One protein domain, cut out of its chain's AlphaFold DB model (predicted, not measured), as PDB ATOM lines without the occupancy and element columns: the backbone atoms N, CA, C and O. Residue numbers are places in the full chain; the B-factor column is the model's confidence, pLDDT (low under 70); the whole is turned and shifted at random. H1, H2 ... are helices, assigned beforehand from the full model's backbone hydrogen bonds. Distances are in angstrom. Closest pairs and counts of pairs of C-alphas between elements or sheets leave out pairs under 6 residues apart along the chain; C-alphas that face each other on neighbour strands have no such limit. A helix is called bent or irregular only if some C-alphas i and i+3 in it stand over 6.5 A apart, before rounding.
ATOM      1  N   LEU A 304      39.816 -30.931 -28.348       83.81
ATOM      2  CA  LEU A 304      40.207 -32.167 -27.657       83.81
ATOM      3  C   LEU A 304      39.087 -32.674 -26.750       83.81
ATOM      4  O   LEU A 304      38.802 -33.869 -26.732       83.81
ATOM      5  N   TYR A 305      38.422 -31.764 -26.035       84.81
ATOM      6  CA  TYR A 305      37.252 -32.110 -25.240       84.81
ATOM      7  C   TYR A 305      36.135 -32.671 -26.122       84.81
ATOM      8  O   TYR A 305      35.616 -33.744 -25.837       84.81
ATOM      9  N   TRP A 306      35.799 -31.994 -27.220       84.69
ATOM     10  CA  TRP A 306      34.724 -32.437 -28.112       84.69
ATOM     11  C   TRP A 306      35.036 -33.763 -28.809       84.69
ATOM     12  O   TRP A 306      34.150 -34.605 -28.933       84.69
ATOM     13  N   ALA A 307      36.299 -34.009 -29.164       87.69
ATOM     14  CA  ALA A 307      36.745 -35.297 -29.697       87.69
ATOM     15  C   ALA A 307      36.522 -36.464 -28.717       87.69
ATOM     16  O   ALA A 307      36.353 -37.606 -29.145       87.69
ATOM     17  N   LEU A 308      36.516 -36.190 -27.410       88.81
ATOM     18  CA  LEU A 308      36.195 -37.153 -26.359       88.81
ATOM     19  C   LEU A 308      34.682 -37.198 -26.086       88.81
ATOM     20  O   LEU A 308      34.076 -38.267 -26.112       88.81
ATOM     21  N   GLY A 309      34.053 -36.041 -25.874       87.00
ATOM     22  CA  GLY A 309      32.639 -35.916 -25.524       87.00
ATOM     23  C   GLY A 309      31.694 -36.479 -26.585       87.00
ATOM     24  O   GLY A 309      30.740 -37.174 -26.236       87.00
ATOM     25  N   ASP A 310      31.983 -36.268 -27.874       88.88
ATOM     26  CA  ASP A 310      31.138 -36.767 -28.966       88.88
ATOM     27  C   ASP A 310      31.203 -38.295 -29.147       88.88
ATOM     28  O   ASP A 310      30.356 -38.852 -29.850       88.88
ATOM     29  N   GLN A 311      32.139 -38.998 -28.493       91.31
ATOM     30  CA  GLN A 311      32.197 -40.470 -28.529       91.31
ATOM     31  C   GLN A 311      31.050 -41.141 -27.766       91.31
ATOM     32  O   GLN A 311      30.783 -42.325 -27.986       91.31
ATOM     33  N   GLN A 312      30.335 -40.388 -26.919       91.50
ATOM     34  CA  GLN A 312      29.136 -40.859 -26.218       91.50
ATOM     35  C   GLN A 312      28.095 -41.443 -27.185       91.50
ATOM     36  O   GLN A 312      27.465 -42.458 -26.885       91.50
ATOM     37  N   GLY A 313      27.942 -40.828 -28.361       89.88
ATOM     38  CA  GLY A 313      26.974 -41.259 -29.367       89.88
ATOM     39  C   GLY A 313      27.500 -42.247 -30.408       89.88
ATOM     40  O   GLY A 313      26.742 -42.652 -31.283       89.88
ATOM     41  N   SER A 314      28.778 -42.636 -30.331       94.62
ATOM     42  CA  SER A 314      29.398 -43.611 -31.236       94.62
ATOM     43  C   SER A 314      29.996 -44.781 -30.450       94.62
ATOM     44  O   SER A 314      29.303 -45.755 -30.153       94.62
ATOM     45  N   ARG A 315      31.268 -44.692 -30.053       93.38
ATOM     46  CA  ARG A 315      32.014 -45.780 -29.399       93.38
ATOM     47  C   ARG A 315      31.398 -46.222 -28.079       93.38
ATOM     48  O   ARG A 315      31.377 -47.417 -27.813       93.38
ATOM     49  N   TRP A 316      30.865 -45.303 -27.277       94.81
ATOM     50  CA  TRP A 316      30.218 -45.679 -26.016       94.81
ATOM     51  C   TRP A 316      28.896 -46.412 -26.254       94.81
ATOM     52  O   TRP A 316      28.591 -47.350 -25.530       94.81
ATOM     53  N   THR A 317      28.155 -46.077 -27.314       93.94
ATOM     54  CA  THR A 317      26.954 -46.838 -27.697       93.94
ATOM     55  C   THR A 317      27.323 -48.264 -28.143       93.94
ATOM     56  O   THR A 317      26.673 -49.223 -27.734       93.94
ATOM     57  N   LEU A 318      28.420 -48.434 -28.894       90.75
ATOM     58  CA  LEU A 318      28.945 -49.759 -29.273       90.75
ATOM     59  C   LEU A 318      29.535 -50.549 -28.089       90.75
ATOM     60  O   LEU A 318      29.555 -51.780 -28.100       90.75
ATOM     61  N   GLN A 319      30.037 -49.860 -27.065       91.31
ATOM     62  CA  GLN A 319      30.444 -50.482 -25.805       91.31
ATOM     63  C   GLN A 319      29.217 -50.946 -25.008       91.31
ATOM     64  O   GLN A 319      29.197 -52.074 -24.523       91.31
ATOM     65  N   ALA A 320      28.178 -50.112 -24.922       90.44
ATOM     66  CA  ALA A 320      26.932 -50.418 -24.225       90.44
ATOM     67  C   ALA A 320      26.200 -51.624 -24.824       90.44
ATOM     68  O   ALA A 320      25.585 -52.405 -24.105       90.44
ATOM     69  N   GLU A 321      26.318 -51.825 -26.132       85.44
ATOM     70  CA  GLU A 321      25.789 -52.997 -26.825       85.44
ATOM     71  C   GLU A 321      26.357 -54.337 -26.315       85.44
ATOM     72  O   GLU A 321      25.695 -55.373 -26.387       85.44
ATOM     73  N   GLN A 322      27.562 -54.320 -25.743       83.56
ATOM     74  CA  GLN A 322      28.204 -55.501 -25.162       83.56
ATOM     75  C   GLN A 322      27.822 -55.725 -23.690       83.56
ATOM     76  O   GLN A 322      28.343 -56.641 -23.056       83.56
ATOM     77  N   LEU A 323      26.923 -54.912 -23.129       85.56
ATOM     78  CA  LEU A 323      26.512 -54.963 -21.728       85.56
ATOM     79  C   LEU A 323      25.068 -55.445 -21.572       85.56
ATOM     80  O   LEU A 323      24.265 -55.411 -22.505       85.56
ATOM     81  N   ASP A 324      24.733 -55.885 -20.361       84.38
ATOM     82  CA  ASP A 324      23.371 -56.252 -19.996       84.38
ATOM     83  C   ASP A 324      22.525 -55.012 -19.675       84.38
ATOM     84  O   ASP A 324      22.780 -54.297 -18.703       84.38
ATOM     85  N   GLY A 325      21.513 -54.764 -20.507       81.25
ATOM     86  CA  GLY A 325      20.546 -53.674 -20.352       81.25
ATOM     87  C   GLY A 325      19.298 -54.033 -19.536       81.25
ATOM     88  O   GLY A 325      18.355 -53.240 -19.513       81.25
ATOM     89  N   SER A 326      19.222 -55.216 -18.918       80.75
ATOM     90  CA  SER A 326      18.067 -55.617 -18.108       80.75
ATOM     91  C   SER A 326      17.945 -54.775 -16.832       80.75
ATOM     92  O   SER A 326      18.885 -54.671 -16.045       80.75
ATOM     93  N   MET A 327      16.759 -54.208 -16.593       78.25
ATOM     94  CA  MET A 327      16.400 -53.535 -15.337       78.25
ATOM     95  C   MET A 327      15.422 -54.362 -14.490       78.25
ATOM     96  O   MET A 327      14.663 -53.816 -13.686       78.25
ATOM     97  N   GLY A 328      15.383 -55.682 -14.694       74.38
ATOM     98  CA  GLY A 328      14.384 -56.539 -14.061       74.38
ATOM     99  C   GLY A 328      12.956 -56.123 -14.462       74.38
ATOM    100  O   GLY A 328      12.655 -56.122 -15.655       74.38
ATOM    101  N   PRO A 329      12.062 -55.768 -13.515       72.19
ATOM    102  CA  PRO A 329      10.657 -55.469 -13.811       72.19
ATOM    103  C   PRO A 329      10.426 -54.137 -14.545       72.19
ATOM    104  O   PRO A 329       9.354 -53.943 -15.107       72.19
ATOM    105  N   LEU A 330      11.405 -53.223 -14.561       72.62
ATOM    106  CA  LEU A 330      11.306 -51.922 -15.247       72.62
ATOM    107  C   LEU A 330      11.546 -52.013 -16.765       72.62
ATOM    108  O   LEU A 330      11.542 -50.997 -17.456       72.62
ATOM    109  N   GLY A 331      11.749 -53.223 -17.287       74.12
ATOM    110  CA  GLY A 331      12.017 -53.470 -18.696       74.12
ATOM    111  C   GLY A 331      13.509 -53.459 -19.019       74.12
ATOM    112  O   GLY A 331      14.358 -53.779 -18.181       74.12
ATOM    113  N   ARG A 332      13.832 -53.140 -20.274       80.69
ATOM    114  CA  ARG A 332      15.190 -53.214 -20.816       80.69
ATOM    115  C   ARG A 332      15.605 -51.879 -21.421       80.69
ATOM    116  O   ARG A 332      14.928 -51.374 -22.311       80.69
ATOM    117  N   ILE A 333      16.761 -51.376 -20.998       87.31
ATOM    118  CA  ILE A 333      17.414 -50.219 -21.612       87.31
ATOM    119  C   ILE A 333      18.104 -50.668 -22.901       87.31
ATOM    120  O   ILE A 333      18.852 -51.652 -22.918       87.31
ATOM    121  N   LYS A 334      17.862 -49.939 -23.993       88.19
ATOM    122  CA  LYS A 334      18.584 -50.119 -25.257       88.19
ATOM    123  C   LYS A 334      19.920 -49.353 -25.212       88.19
ATOM    124  O   LYS A 334      19.980 -48.289 -24.597       88.19
ATOM    125  N   PRO A 335      20.990 -49.837 -25.868       89.44
ATOM    126  CA  PRO A 335      22.322 -49.217 -25.794       89.44
ATOM    127  C   PRO A 335      22.356 -47.726 -26.166       89.44
ATOM    128  O   PRO A 335      23.030 -46.923 -25.525       89.44
ATOM    129  N   ASP A 336      21.584 -47.351 -27.183       91.31
ATOM    130  CA  ASP A 336      21.419 -45.995 -27.705       91.31
ATOM    131  C   ASP A 336      20.660 -45.050 -26.748       91.31
ATOM    132  O   ASP A 336      20.810 -43.832 -26.851       91.31
ATOM    133  N   GLN A 337      19.930 -45.577 -25.754       93.12
ATOM    134  CA  GLN A 337      19.227 -44.770 -24.743       93.12
ATOM    135  C   GLN A 337      20.135 -44.238 -23.631       93.12
ATOM    136  O   GLN A 337      19.768 -43.262 -22.976       93.12
ATOM    137  N   LEU A 338      21.329 -44.810 -23.414       92.12
ATOM    138  CA  LEU A 338      22.273 -44.283 -22.414       92.12
ATOM    139  C   LEU A 338      22.652 -42.824 -22.678       92.12
ATOM    140  O   LEU A 338      22.947 -42.085 -21.742       92.12
ATOM    141  N   GLN A 339      22.602 -42.390 -23.938       91.19
ATOM    142  CA  GLN A 339      22.850 -41.001 -24.312       91.19
ATOM    143  C   GLN A 339      21.871 -40.026 -23.621       91.19
ATOM    144  O   GLN A 339      22.225 -38.863 -23.430       91.19
ATOM    145  N   ALA A 340      20.687 -40.483 -23.182       92.00
ATOM    146  CA  ALA A 340      19.709 -39.663 -22.463       92.00
ATOM    147  C   ALA A 340      20.201 -39.261 -21.067       92.00
ATOM    148  O   ALA A 340      19.728 -38.263 -20.523       92.00
ATOM    149  N   LEU A 341      21.182 -39.981 -20.506       91.50
ATOM    150  CA  LEU A 341      21.817 -39.584 -19.253       91.50
ATOM    151  C   LEU A 341      22.417 -38.187 -19.360       91.50
ATOM    152  O   LEU A 341      22.329 -37.445 -18.394       91.50
ATOM    153  N   ASN A 342      22.962 -37.794 -20.514       89.25
ATOM    154  CA  ASN A 342      23.582 -36.481 -20.653       89.25
ATOM    155  C   ASN A 342      22.585 -35.324 -20.414       89.25
ATOM    156  O   ASN A 342      22.803 -34.568 -19.472       89.25
ATOM    157  N   PRO A 343      21.466 -35.181 -21.155       86.69
ATOM    158  CA  PRO A 343      20.505 -34.111 -20.881       86.69
ATOM    159  C   PRO A 343      19.813 -34.235 -19.516       86.69
ATOM    160  O   PRO A 343      19.518 -33.217 -18.895       86.69
ATOM    161  N   ILE A 344      19.592 -35.453 -19.003       90.62
ATOM    162  CA  ILE A 344      19.037 -35.659 -17.652       90.62
ATOM    163  C   ILE A 344      20.002 -35.127 -16.587       90.62
ATOM    164  O   ILE A 344      19.602 -34.386 -15.688       90.62
ATOM    165  N   LEU A 345      21.280 -35.492 -16.697       89.62
ATOM    166  CA  LEU A 345      22.330 -35.032 -15.800       89.62
ATOM    167  C   LEU A 345      22.539 -33.533 -15.945       89.62
ATOM    168  O   LEU A 345      22.698 -32.875 -14.932       89.62
ATOM    169  N   ILE A 346      22.477 -32.971 -17.151       85.31
ATOM    170  CA  ILE A 346      22.554 -31.523 -17.341       85.31
ATOM    171  C   ILE A 346      21.425 -30.827 -16.564       85.31
ATOM    172  O   ILE A 346      21.691 -29.998 -15.697       85.31
ATOM    173  N   LEU A 347      20.169 -31.219 -16.785       83.62
ATOM    174  CA  LEU A 347      19.022 -30.611 -16.100       83.62
ATOM    175  C   LEU A 347      19.078 -30.775 -14.570       83.62
ATOM    176  O   LEU A 347      18.642 -29.882 -13.843       83.62
ATOM    177  N   GLY A 348      19.618 -31.891 -14.071       85.75
ATOM    178  CA  GLY A 348      19.776 -32.141 -12.636       85.75
ATOM    179  C   GLY A 348      20.995 -31.460 -12.001       85.75
ATOM    180  O   GLY A 348      20.928 -31.024 -10.851       85.75
ATOM    181  N   LEU A 349      22.108 -31.358 -12.728       85.06
ATOM    182  CA  LEU A 349      23.373 -30.830 -12.219       85.06
ATOM    183  C   LEU A 349      23.431 -29.299 -12.264       85.06
ATOM    184  O   LEU A 349      24.058 -28.746 -11.370       85.06
ATOM    185  N   ILE A 350      22.742 -28.603 -13.185       82.81
ATOM    186  CA  ILE A 350      22.666 -27.120 -13.188       82.81
ATOM    187  C   ILE A 350      22.305 -26.567 -11.801       82.81
ATOM    188  O   ILE A 350      23.139 -25.894 -11.186       82.81
ATOM    189  N   PRO A 351      21.123 -26.889 -11.230       82.62
ATOM    190  CA  PRO A 351      20.733 -26.327  -9.943       82.62
ATOM    191  C   PRO A 351      21.650 -26.790  -8.805       82.62
ATOM    192  O   PRO A 351      21.824 -26.060  -7.830       82.62
ATOM    193  N   LEU A 352      22.248 -27.982  -8.912       86.50
ATOM    194  CA  LEU A 352      23.206 -28.487  -7.931       86.50
ATOM    195  C   LEU A 352      24.506 -27.668  -7.947       86.50
ATOM    196  O   LEU A 352      25.019 -27.302  -6.887       86.50
ATOM    197  N   PHE A 353      25.038 -27.362  -9.130       83.38
ATOM    198  CA  PHE A 353      26.276 -26.606  -9.271       83.38
ATOM    199  C   PHE A 353      26.099 -25.156  -8.826       83.38
ATOM    200  O   PHE A 353      26.868 -24.680  -7.991       83.38
ATOM    201  N   GLU A 354      25.040 -24.496  -9.287       82.19
ATOM    202  CA  GLU A 354      24.764 -23.093  -8.971       82.19
ATOM    203  C   GLU A 354      24.403 -22.864  -7.503       82.19
ATOM    204  O   GLU A 354      24.887 -21.915  -6.886       82.19
ATOM    205  N   LYS A 355      23.554 -23.718  -6.915       85.12
ATOM    206  CA  LYS A 355      23.030 -23.480  -5.559       85.12
ATOM    207  C   LYS A 355      23.867 -24.113  -4.458       85.12
ATOM    208  O   LYS A 355      23.828 -23.624  -3.330       85.12
ATOM    209  N   LEU A 356      24.589 -25.196  -4.750       87.31
ATOM    210  CA  LEU A 356      25.331 -25.947  -3.737       87.31
ATOM    211  C   LEU A 356      26.842 -25.909  -3.971       87.31
ATOM    212  O   LEU A 356      27.576 -25.507  -3.071       87.31
ATOM    213  N   ILE A 357      27.317 -26.322  -5.150       85.81
ATOM    214  CA  ILE A 357      28.754 -26.566  -5.366       85.81
ATOM    215  C   ILE A 357      29.541 -25.259  -5.458       85.81
ATOM    216  O   ILE A 357      30.507 -25.107  -4.712       85.81
ATOM    217  N   TYR A 358      29.149 -24.306  -6.309       83.88
ATOM    218  CA  TYR A 358      29.873 -23.036  -6.446       83.88
ATOM    219  C   TYR A 358      29.884 -22.215  -5.155       83.88
ATOM    220  O   TYR A 358      30.980 -21.870  -4.708       83.88
ATOM    221  N   PRO A 359      28.753 -22.028  -4.446       85.69
ATOM    222  CA  PRO A 359      28.772 -21.342  -3.157       85.69
ATOM    223  C   PRO A 359      29.638 -22.055  -2.107       85.69
ATOM    224  O   PRO A 359      30.220 -21.408  -1.238       85.69
ATOM    225  N   CYS A 360      29.734 -23.387  -2.159       87.31
ATOM    226  CA  CYS A 360      30.609 -24.155  -1.273       87.31
ATOM    227  C   CYS A 360      32.094 -23.972  -1.629       87.31
ATOM    228  O   CYS A 360      32.913 -23.762  -0.736       87.31
ATOM    229  N   LEU A 361      32.447 -23.989  -2.917       85.38
ATOM    230  CA  LEU A 361      33.813 -23.728  -3.384       85.38
ATOM    231  C   LEU A 361      34.276 -22.317  -3.012       85.38
ATOM    232  O   LEU A 361      35.395 -22.155  -2.517       85.38
ATOM    233  N   ASP A 362      33.386 -21.333  -3.154       84.88
ATOM    234  CA  ASP A 362      33.646 -19.947  -2.771       84.88
ATOM    235  C   ASP A 362      33.846 -19.824  -1.250       84.88
ATOM    236  O   ASP A 362      34.801 -19.189  -0.795       84.88
ATOM    237  N   LYS A 363      33.026 -20.520  -0.440       88.25
ATOM    238  CA  LYS A 363      33.225 -20.623   1.023       88.25
ATOM    239  C   LYS A 363      34.562 -21.267   1.390       88.25
ATOM    240  O   LYS A 363      35.215 -20.824   2.333       88.25
ATOM    241  N   CYS A 364      34.986 -22.281   0.641       87.31
ATOM    242  CA  CYS A 364      36.267 -22.963   0.820       87.31
ATOM    243  C   CYS A 364      37.463 -22.182   0.245       87.31
ATOM    244  O   CYS A 364      38.589 -22.670   0.328       87.31
ATOM    245  N   LYS A 365      37.247 -20.986  -0.328       85.00
ATOM    246  CA  LYS A 365      38.271 -20.157  -0.993       85.00
ATOM    247  C   LYS A 365      39.036 -20.904  -2.093       85.00
ATOM    248  O   LYS A 365      40.191 -20.584  -2.380       85.00
ATOM    249  N   VAL A 366      38.399 -21.897  -2.712       80.62
ATOM    250  CA  VAL A 366      38.955 -22.585  -3.879       80.62
ATOM    251  C   VAL A 366      38.734 -21.674  -5.084       80.62
ATOM    252  O   VAL A 366      37.612 -21.214  -5.294       80.62
ATOM    253  N   PRO A 367      39.772 -21.369  -5.877       69.06
ATOM    254  CA  PRO A 367      39.633 -20.412  -6.960       69.06
ATOM    255  C   PRO A 367      38.717 -20.986  -8.060       69.06
ATOM    256  O   PRO A 367      38.910 -22.108  -8.528       69.06
ATOM    257  N   ASN A 368      37.691 -20.210  -8.422       72.25
ATOM    258  CA  ASN A 368      36.556 -20.632  -9.249       72.25
ATOM    259  C   ASN A 368      36.437 -19.804 -10.548       72.25
ATOM    260  O   ASN A 368      35.337 -19.481 -10.990       72.25
ATOM    261  N   ARG A 369      37.573 -19.395 -11.136       80.75
ATOM    262  CA  ARG A 369      37.584 -18.591 -12.374       80.75
ATOM    263  C   ARG A 369      37.205 -19.452 -13.591       80.75
ATOM    264  O   ARG A 369      37.640 -20.606 -13.624       80.75
ATOM    265  N   PRO A 370      36.550 -18.900 -14.632       75.75
ATOM    266  CA  PRO A 370      36.132 -19.664 -15.818       75.75
ATOM    267  C   PRO A 370      37.260 -20.499 -16.448       75.75
ATOM    268  O   PRO A 370      37.134 -21.703 -16.643       75.75
ATOM    269  N   LEU A 371      38.452 -19.913 -16.622       78.88
ATOM    270  CA  LEU A 371      39.605 -20.637 -17.179       78.88
ATOM    271  C   LEU A 371      40.067 -21.821 -16.302       78.88
ATOM    272  O   LEU A 371      40.503 -22.849 -16.817       78.88
ATOM    273  N   GLN A 372      39.978 -21.700 -14.975       81.12
ATOM    274  CA  GLN A 372      40.343 -22.789 -14.057       81.12
ATOM    275  C   GLN A 372      39.306 -23.907 -14.077       81.12
ATOM    276  O   GLN A 372      39.671 -25.084 -14.014       81.12
ATOM    277  N   ARG A 373      38.023 -23.545 -14.201       77.81
ATOM    278  CA  ARG A 373      36.948 -24.508 -14.414       77.81
ATOM    279  C   ARG A 373      37.211 -25.293 -15.705       77.81
ATOM    280  O   ARG A 373      37.255 -26.523 -15.650       77.81
ATOM    281  N   MET A 374      37.542 -24.610 -16.802       79.62
ATOM    282  CA  MET A 374      37.807 -25.235 -18.102       79.62
ATOM    283  C   MET A 374      38.961 -26.249 -18.034       79.62
ATOM    284  O   MET A 374      38.828 -27.377 -18.516       79.62
ATOM    285  N   VAL A 375      40.067 -25.897 -17.365       82.94
ATOM    286  CA  VAL A 375      41.207 -26.809 -17.147       82.94
ATOM    287  C   VAL A 375      40.810 -28.020 -16.296       82.94
ATOM    288  O   VAL A 375      41.140 -29.155 -16.645       82.94
ATOM    289  N   ALA A 376      40.071 -27.810 -15.203       83.50
ATOM    290  CA  ALA A 376      39.582 -28.909 -14.370       83.50
ATOM    291  C   ALA A 376      38.640 -29.841 -15.152       83.50
ATOM    292  O   ALA A 376      38.702 -31.060 -14.994       83.50
ATOM    293  N   GLY A 377      37.811 -29.275 -16.030       84.12
ATOM    294  CA  GLY A 377      36.952 -30.013 -16.946       84.12
ATOM    295  C   GLY A 377      37.736 -30.957 -17.863       84.12
ATOM    296  O   GLY A 377      37.406 -32.136 -17.956       84.12
ATOM    297  N   MET A 378      38.832 -30.493 -18.466       84.69
ATOM    298  CA  MET A 378      39.673 -31.348 -19.319       84.69
ATOM    299  C   MET A 378      40.298 -32.518 -18.555       84.69
ATOM    300  O   MET A 378      40.360 -33.630 -19.077       84.69
ATOM    301  N   PHE A 379      40.717 -32.302 -17.305       88.31
ATOM    302  CA  PHE A 379      41.242 -33.382 -16.466       88.31
ATOM    303  C   PHE A 379      40.164 -34.427 -16.136       88.31
ATOM    304  O   PHE A 379      40.417 -35.631 -16.199       88.31
ATOM    305  N   LEU A 380      38.935 -33.984 -15.858       89.81
ATOM    306  CA  LEU A 380      37.793 -34.880 -15.662       89.81
ATOM    307  C   LEU A 380      37.452 -35.665 -16.939       89.81
ATOM    308  O   LEU A 380      37.125 -36.847 -16.841       89.81
ATOM    309  N   SER A 381      37.604 -35.082 -18.134       89.19
ATOM    310  CA  SER A 381      37.440 -35.828 -19.394       89.19
ATOM    311  C   SER A 381      38.422 -36.995 -19.511       89.19
ATOM    312  O   SER A 381      38.029 -38.083 -19.928       89.19
ATOM    313  N   VAL A 382      39.678 -36.802 -19.094       91.50
ATOM    314  CA  VAL A 382      40.674 -37.886 -19.053       91.50
ATOM    315  C   VAL A 382      40.230 -38.983 -18.086       91.50
ATOM    316  O   VAL A 382      40.255 -40.160 -18.445       91.50
ATOM    317  N   ILE A 383      39.756 -38.616 -16.893       93.81
ATOM    318  CA  ILE A 383      39.248 -39.578 -15.902       93.81
ATOM    319  C   ILE A 383      38.058 -40.376 -16.456       93.81
ATOM    320  O   ILE A 383      38.023 -41.596 -16.298       93.81
ATOM    321  N   ALA A 384      37.114 -39.725 -17.145       93.81
ATOM    322  CA  ALA A 384      35.973 -40.403 -17.759       93.81
ATOM    323  C   ALA A 384      36.411 -41.467 -18.784       93.81
ATOM    324  O   ALA A 384      35.841 -42.556 -18.833       93.81
ATOM    325  N   PHE A 385      37.463 -41.195 -19.560       94.00
ATOM    326  CA  PHE A 385      38.011 -42.155 -20.521       94.00
ATOM    327  C   PHE A 385      38.831 -43.270 -19.873       94.00
ATOM    328  O   PHE A 385      38.796 -44.403 -20.347       94.00
ATOM    329  N   VAL A 386      39.515 -42.989 -18.762       95.31
ATOM    330  CA  VAL A 386      40.147 -44.030 -17.941       95.31
ATOM    331  C   VAL A 386      39.082 -44.988 -17.396       95.31
ATOM    332  O   VAL A 386      39.250 -46.202 -17.495       95.31
ATOM    333  N   MET A 387      37.954 -44.464 -16.899       95.25
ATOM    334  CA  MET A 387      36.807 -45.281 -16.486       95.25
ATOM    335  C   MET A 387      36.279 -46.128 -17.650       95.25
ATOM    336  O   MET A 387      36.181 -47.343 -17.501       95.25
ATOM    337  N   ALA A 388      36.044 -45.529 -18.823       94.06
ATOM    338  CA  ALA A 388      35.602 -46.259 -20.018       94.06
ATOM    339  C   ALA A 388      36.582 -47.358 -20.457       94.06
ATOM    340  O   ALA A 388      36.159 -48.437 -20.883       94.06
ATOM    341  N   GLY A 389      37.887 -47.122 -20.301       94.31
ATOM    342  CA  GLY A 389      38.929 -48.123 -20.513       94.31
ATOM    343  C   GLY A 389      38.819 -49.297 -19.537       94.31
ATOM    344  O   GLY A 389      38.852 -50.449 -19.966       94.31
ATOM    345  N   PHE A 390      38.616 -49.034 -18.243       94.81
ATOM    346  CA  PHE A 390      38.394 -50.091 -17.249       94.81
ATOM    347  C   PHE A 390      37.121 -50.895 -17.520       94.81
ATOM    348  O   PHE A 390      37.150 -52.123 -17.411       94.81
ATOM    349  N   VAL A 391      36.032 -50.231 -17.921       92.00
ATOM    350  CA  VAL A 391      34.810 -50.919 -18.356       92.00
ATOM    351  C   VAL A 391      35.128 -51.837 -19.534       92.00
ATOM    352  O   VAL A 391      34.808 -53.022 -19.471       92.00
ATOM    353  N   GLN A 392      35.851 -51.355 -20.552       90.81
ATOM    354  CA  GLN A 392      36.223 -52.190 -21.698       90.81
ATOM    355  C   GLN A 392      37.102 -53.382 -21.308       90.81
ATOM    356  O   GLN A 392      36.887 -54.482 -21.808       90.81
ATOM    357  N   LEU A 393      38.069 -53.201 -20.404       89.38
ATOM    358  CA  LEU A 393      38.895 -54.303 -19.901       89.38
ATOM    359  C   LEU A 393      38.045 -55.358 -19.185       89.38
ATOM    360  O   LEU A 393      38.270 -56.557 -19.363       89.38
ATOM    361  N   LYS A 394      37.034 -54.928 -18.419       87.50
ATOM    362  CA  LYS A 394      36.114 -55.847 -17.749       87.50
ATOM    363  C   LYS A 394      35.236 -56.600 -18.745       87.50
ATOM    364  O   LYS A 394      35.097 -57.811 -18.595       87.50
ATOM    365  N   ILE A 395      34.711 -55.934 -19.772       83.94
ATOM    366  CA  ILE A 395      33.970 -56.595 -20.857       83.94
ATOM    367  C   ILE A 395      34.883 -57.610 -21.566       83.94
ATOM    368  O   ILE A 395      34.515 -58.770 -21.721       83.94
ATOM    369  N   ASN A 396      36.110 -57.213 -21.919       81.62
ATOM    370  CA  ASN A 396      37.084 -58.077 -22.593       81.62
ATOM    371  C   ASN A 396      37.407 -59.343 -21.786       81.62
ATOM    372  O   ASN A 396      37.591 -60.402 -22.376       81.62
ATOM    373  N   SER A 397      37.411 -59.260 -20.451       77.88
ATOM    374  CA  SER A 397      37.616 -60.427 -19.579       77.88
ATOM    375  C   SER A 397      36.484 -61.465 -19.624       77.88
ATOM    376  O   SER A 397      36.691 -62.594 -19.193       77.88
ATOM    377  N   GLN A 398      35.301 -61.101 -20.137       70.12
ATOM    378  CA  GLN A 398      34.154 -62.006 -20.304       70.12
ATOM    379  C   GLN A 398      34.139 -62.712 -21.665       70.12
ATOM    380  O   GLN A 398      33.309 -63.593 -21.891       70.12
ATOM    381  N   PHE A 399      35.010 -62.312 -22.594       69.56
ATOM    382  CA  PHE A 399      35.147 -62.988 -23.876       69.56
ATOM    383  C   PHE A 399      36.221 -64.070 -23.788       69.56
ATOM    384  O   PHE A 399      37.312 -63.852 -23.262       69.56
ATOM    385  N   GLU A 400      35.926 -65.238 -24.358       68.50
ATOM    386  CA  GLU A 400      36.946 -66.256 -24.593       68.50
ATOM    387  C   GLU A 400      38.057 -65.671 -25.474       68.50
ATOM    388  O   GLU A 400      37.794 -64.937 -26.432       68.50
ATOM    389  N   PHE A 605      24.716 -50.294 -16.357       90.25
ATOM    390  CA  PHE A 605      24.865 -49.254 -15.331       90.25
ATOM    391  C   PHE A 605      26.315 -48.990 -14.912       90.25
ATOM    392  O   PHE A 605      26.613 -47.920 -14.382       90.25
ATOM    393  N   VAL A 606      27.238 -49.910 -15.200       92.44
ATOM    394  CA  VAL A 606      28.674 -49.711 -14.962       92.44
ATOM    395  C   VAL A 606      29.234 -48.544 -15.793       92.44
ATOM    396  O   VAL A 606      30.242 -47.955 -15.410       92.44
ATOM    397  N   MET A 607      28.553 -48.138 -16.871       93.88
ATOM    398  CA  MET A 607      28.896 -46.943 -17.647       93.88
ATOM    399  C   MET A 607      28.363 -45.631 -17.042       93.88
ATOM    400  O   MET A 607      28.791 -44.557 -17.448       93.88
ATOM    401  N   VAL A 608      27.448 -45.642 -16.072       93.81
ATOM    402  CA  VAL A 608      26.884 -44.388 -15.522       93.81
ATOM    403  C   VAL A 608      27.953 -43.455 -14.925       93.81
ATOM    404  O   VAL A 608      27.905 -42.258 -15.219       93.81
ATOM    405  N   PRO A 609      28.956 -43.932 -14.158       94.50
ATOM    406  CA  PRO A 609      29.993 -43.060 -13.605       94.50
ATOM    407  C   PRO A 609      30.764 -42.253 -14.659       94.50
ATOM    408  O   PRO A 609      30.960 -41.054 -14.472       94.50
ATOM    409  N   GLN A 610      31.152 -42.857 -15.789       94.25
ATOM    410  CA  GLN A 610      31.848 -42.127 -16.863       94.25
ATOM    411  C   GLN A 610      30.946 -41.068 -17.517       94.25
ATOM    412  O   GLN A 610      31.443 -39.990 -17.840       94.25
ATOM    413  N   TYR A 611      29.634 -41.322 -17.648       92.00
ATOM    414  CA  TYR A 611      28.660 -40.321 -18.111       92.00
ATOM    415  C   TYR A 611      28.537 -39.154 -17.123       92.00
ATOM    416  O   TYR A 611      28.581 -37.999 -17.529       92.00
ATOM    417  N   ILE A 612      28.470 -39.426 -15.817       92.31
ATOM    418  CA  ILE A 612      28.446 -38.369 -14.794       92.31
ATOM    419  C   ILE A 612      29.707 -37.506 -14.886       92.31
ATOM    420  O   ILE A 612      29.613 -36.281 -14.942       92.31
ATOM    421  N   VAL A 613      30.887 -38.130 -14.933       92.12
ATOM    422  CA  VAL A 613      32.161 -37.402 -14.952       92.12
ATOM    423  C   VAL A 613      32.310 -36.563 -16.220       92.12
ATOM    424  O   VAL A 613      32.705 -35.404 -16.113       92.12
ATOM    425  N   ILE A 614      31.975 -37.100 -17.401       88.06
ATOM    426  CA  ILE A 614      32.070 -36.331 -18.651       88.06
ATOM    427  C   ILE A 614      31.025 -35.209 -18.704       88.06
ATOM    428  O   ILE A 614      31.339 -34.122 -19.175       88.06
ATOM    429  N   THR A 615      29.821 -35.408 -18.157       85.31
ATOM    430  CA  THR A 615      28.796 -34.354 -18.115       85.31
ATOM    431  C   THR A 615      29.161 -33.231 -17.141       85.31
ATOM    432  O   THR A 615      28.930 -32.067 -17.447       85.31
ATOM    433  N   VAL A 616      29.817 -33.529 -16.012       82.38
ATOM    434  CA  VAL A 616      30.332 -32.501 -15.080       82.38
ATOM    435  C   VAL A 616      31.309 -31.529 -15.763       82.38
ATOM    436  O   VAL A 616      31.444 -30.385 -15.333       82.38
ATOM    437  N   VAL A 617      31.966 -31.941 -16.850       73.06
ATOM    438  CA  VAL A 617      32.858 -31.066 -17.625       73.06
ATOM    439  C   VAL A 617      32.110 -29.912 -18.280       73.06
ATOM    440  O   VAL A 617      32.640 -28.802 -18.290       73.06
ATOM    441  N   TYR A 618      30.882 -30.139 -18.763       62.97
ATOM    442  CA  TYR A 618      30.059 -29.095 -19.386       62.97
ATOM    443  C   TYR A 618      29.845 -27.905 -18.455       62.97
ATOM    444  O   TYR A 618      29.983 -26.764 -18.875       62.97
ATOM    445  N   PHE A 619      29.599 -28.183 -17.176       58.31
ATOM    446  CA  PHE A 619      29.363 -27.171 -16.146       58.31
ATOM    447  C   PHE A 619      30.548 -26.274 -15.861       58.31
ATOM    448  O   PHE A 619      30.379 -25.223 -15.263       58.31
ATOM    449  N   ARG A 620      31.742 -26.739 -16.217       52.31
ATOM    450  CA  ARG A 620      32.997 -26.066 -15.927       52.31
ATOM    451  C   ARG A 620      33.606 -25.398 -17.161       52.31
ATOM    452  O   ARG A 620      34.690 -24.843 -17.054       52.31
ATOM    453  N   GLN A 621      32.988 -25.534 -18.330       40.09
ATOM    454  CA  GLN A 621      33.406 -24.829 -19.547       40.09
ATOM    455  C   GLN A 621      32.511 -23.631 -19.865       40.09
ATOM    456  O   GLN A 621      32.982 -22.747 -20.574       40.09
ATOM    457  N   MET A 622      31.286 -23.639 -19.327       34.72
ATOM    458  CA  MET A 622      30.518 -22.441 -18.987       34.72
ATOM    459  C   MET A 622      31.202 -21.814 -17.769       34.72
ATOM    460  O   MET A 622      31.671 -20.673 -17.891       34.72
TER     461      MET A 622
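AT A GLANCE: This is residues 304 to 400 and 605 to 622 of the 622 residues of the protein "Solute carrier family 15 (Oligopeptide transporter), member 1" of Mytilus galloprovincialis (UniProt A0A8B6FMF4). Two long helices, H3 and H4, run roughly back along each other without meeting, joined at one end by a short link, and the shorter helix H5 fills the middle between them, packing lengthwise on H4 and crossing H3. The short helices H1 and H2 cover one side of this layer, H1 reaching from H4 to the first turns of H3, and residues 321 to 334 make a long loop far from the middle. The printed part has 115 residues with five named helices, H1 to H5 in that order, and no named strand; the class is all helix, with mostly crossed packing, one of five touching pairs being at a shallow tilt. It is only just compact, close to loose, with a radius of gyration of the C-alphas of 16.0 A, and elongated, spanning 51 by 31 by 21 A.

IN THESE COORDINATES: H1 is residues 304 to 313, beginning at C-alpha 304 (40.207, -32.167, -27.657), and H2 is residues 315 to 320. H1 is neither bent nor irregular, but only just: C-alphas 310 and 313 are 6.1 A apart. H3, residues 335 to 363, is 40.7 A long, with a kink of 55 degrees near residue 351, and only just irregular: C-alphas 355 and 358 are 6.9 A apart. H4, residues 370 to 396, is 39.0 A long and begins at C-alpha 370 (36.132, -19.664, -15.818). H5, residues 605 to 618, is 21.2 A long, ends at C-alpha 618 (30.059, -29.095, -19.386), and is only just irregular: C-alphas 606 and 609 are 6.9 A apart.

HOW THE PARTS SIT: H3 is the hub, touching three helices. With residues 336 to 339 alone it only just touches H1, with 3 pairs of C-alphas within 8 A, the closest being Gly 313 and Gln 339 at 6.5 A. With residues 335 to 339 alone it touches H2, about perpendicular at 77 degrees; the closest C-alphas, of Ala 320 and Pro 335, are 5.0 A apart. With residues 341 to 349 alone it touches H5 at a steep tilt of 51 degrees, the same way; the closest C-alphas are Asn 342 and Thr 615, 6.2 A. H5 touches H4 at a shallow tilt of 17 degrees, opposite ways; the closest C-alphas, of Gly 377 and Val 617, are 4.3 A apart. H1 touches H4, with H4's residues 378 to 385 alone, at a steep tilt of 45 degrees; the closest C-alphas are Tyr 305 and Met 378, 6.4 A. H3 and H4 are apart, and H1 and H2 meet only through their link. Every O i to N i+4 pair is within hydrogen-bond range in H2 and H4, against 3 of 6 in H1, 16 of 25 in H3 and 6 of 10 in H5.

THE WHOLE: The C-alphas farthest apart, of Lys 363 and Glu 400, are 52.5 A apart. Residues 401 to 604 are not printed, and C-alphas 400 and 605 are 22.8 A apart across the cut. The link from H2 to H3 is long, with 14 residues. Mean pLDDT of the printed part is 84.6; residues 367, 399 to 400 and 618 to 622 are under 70.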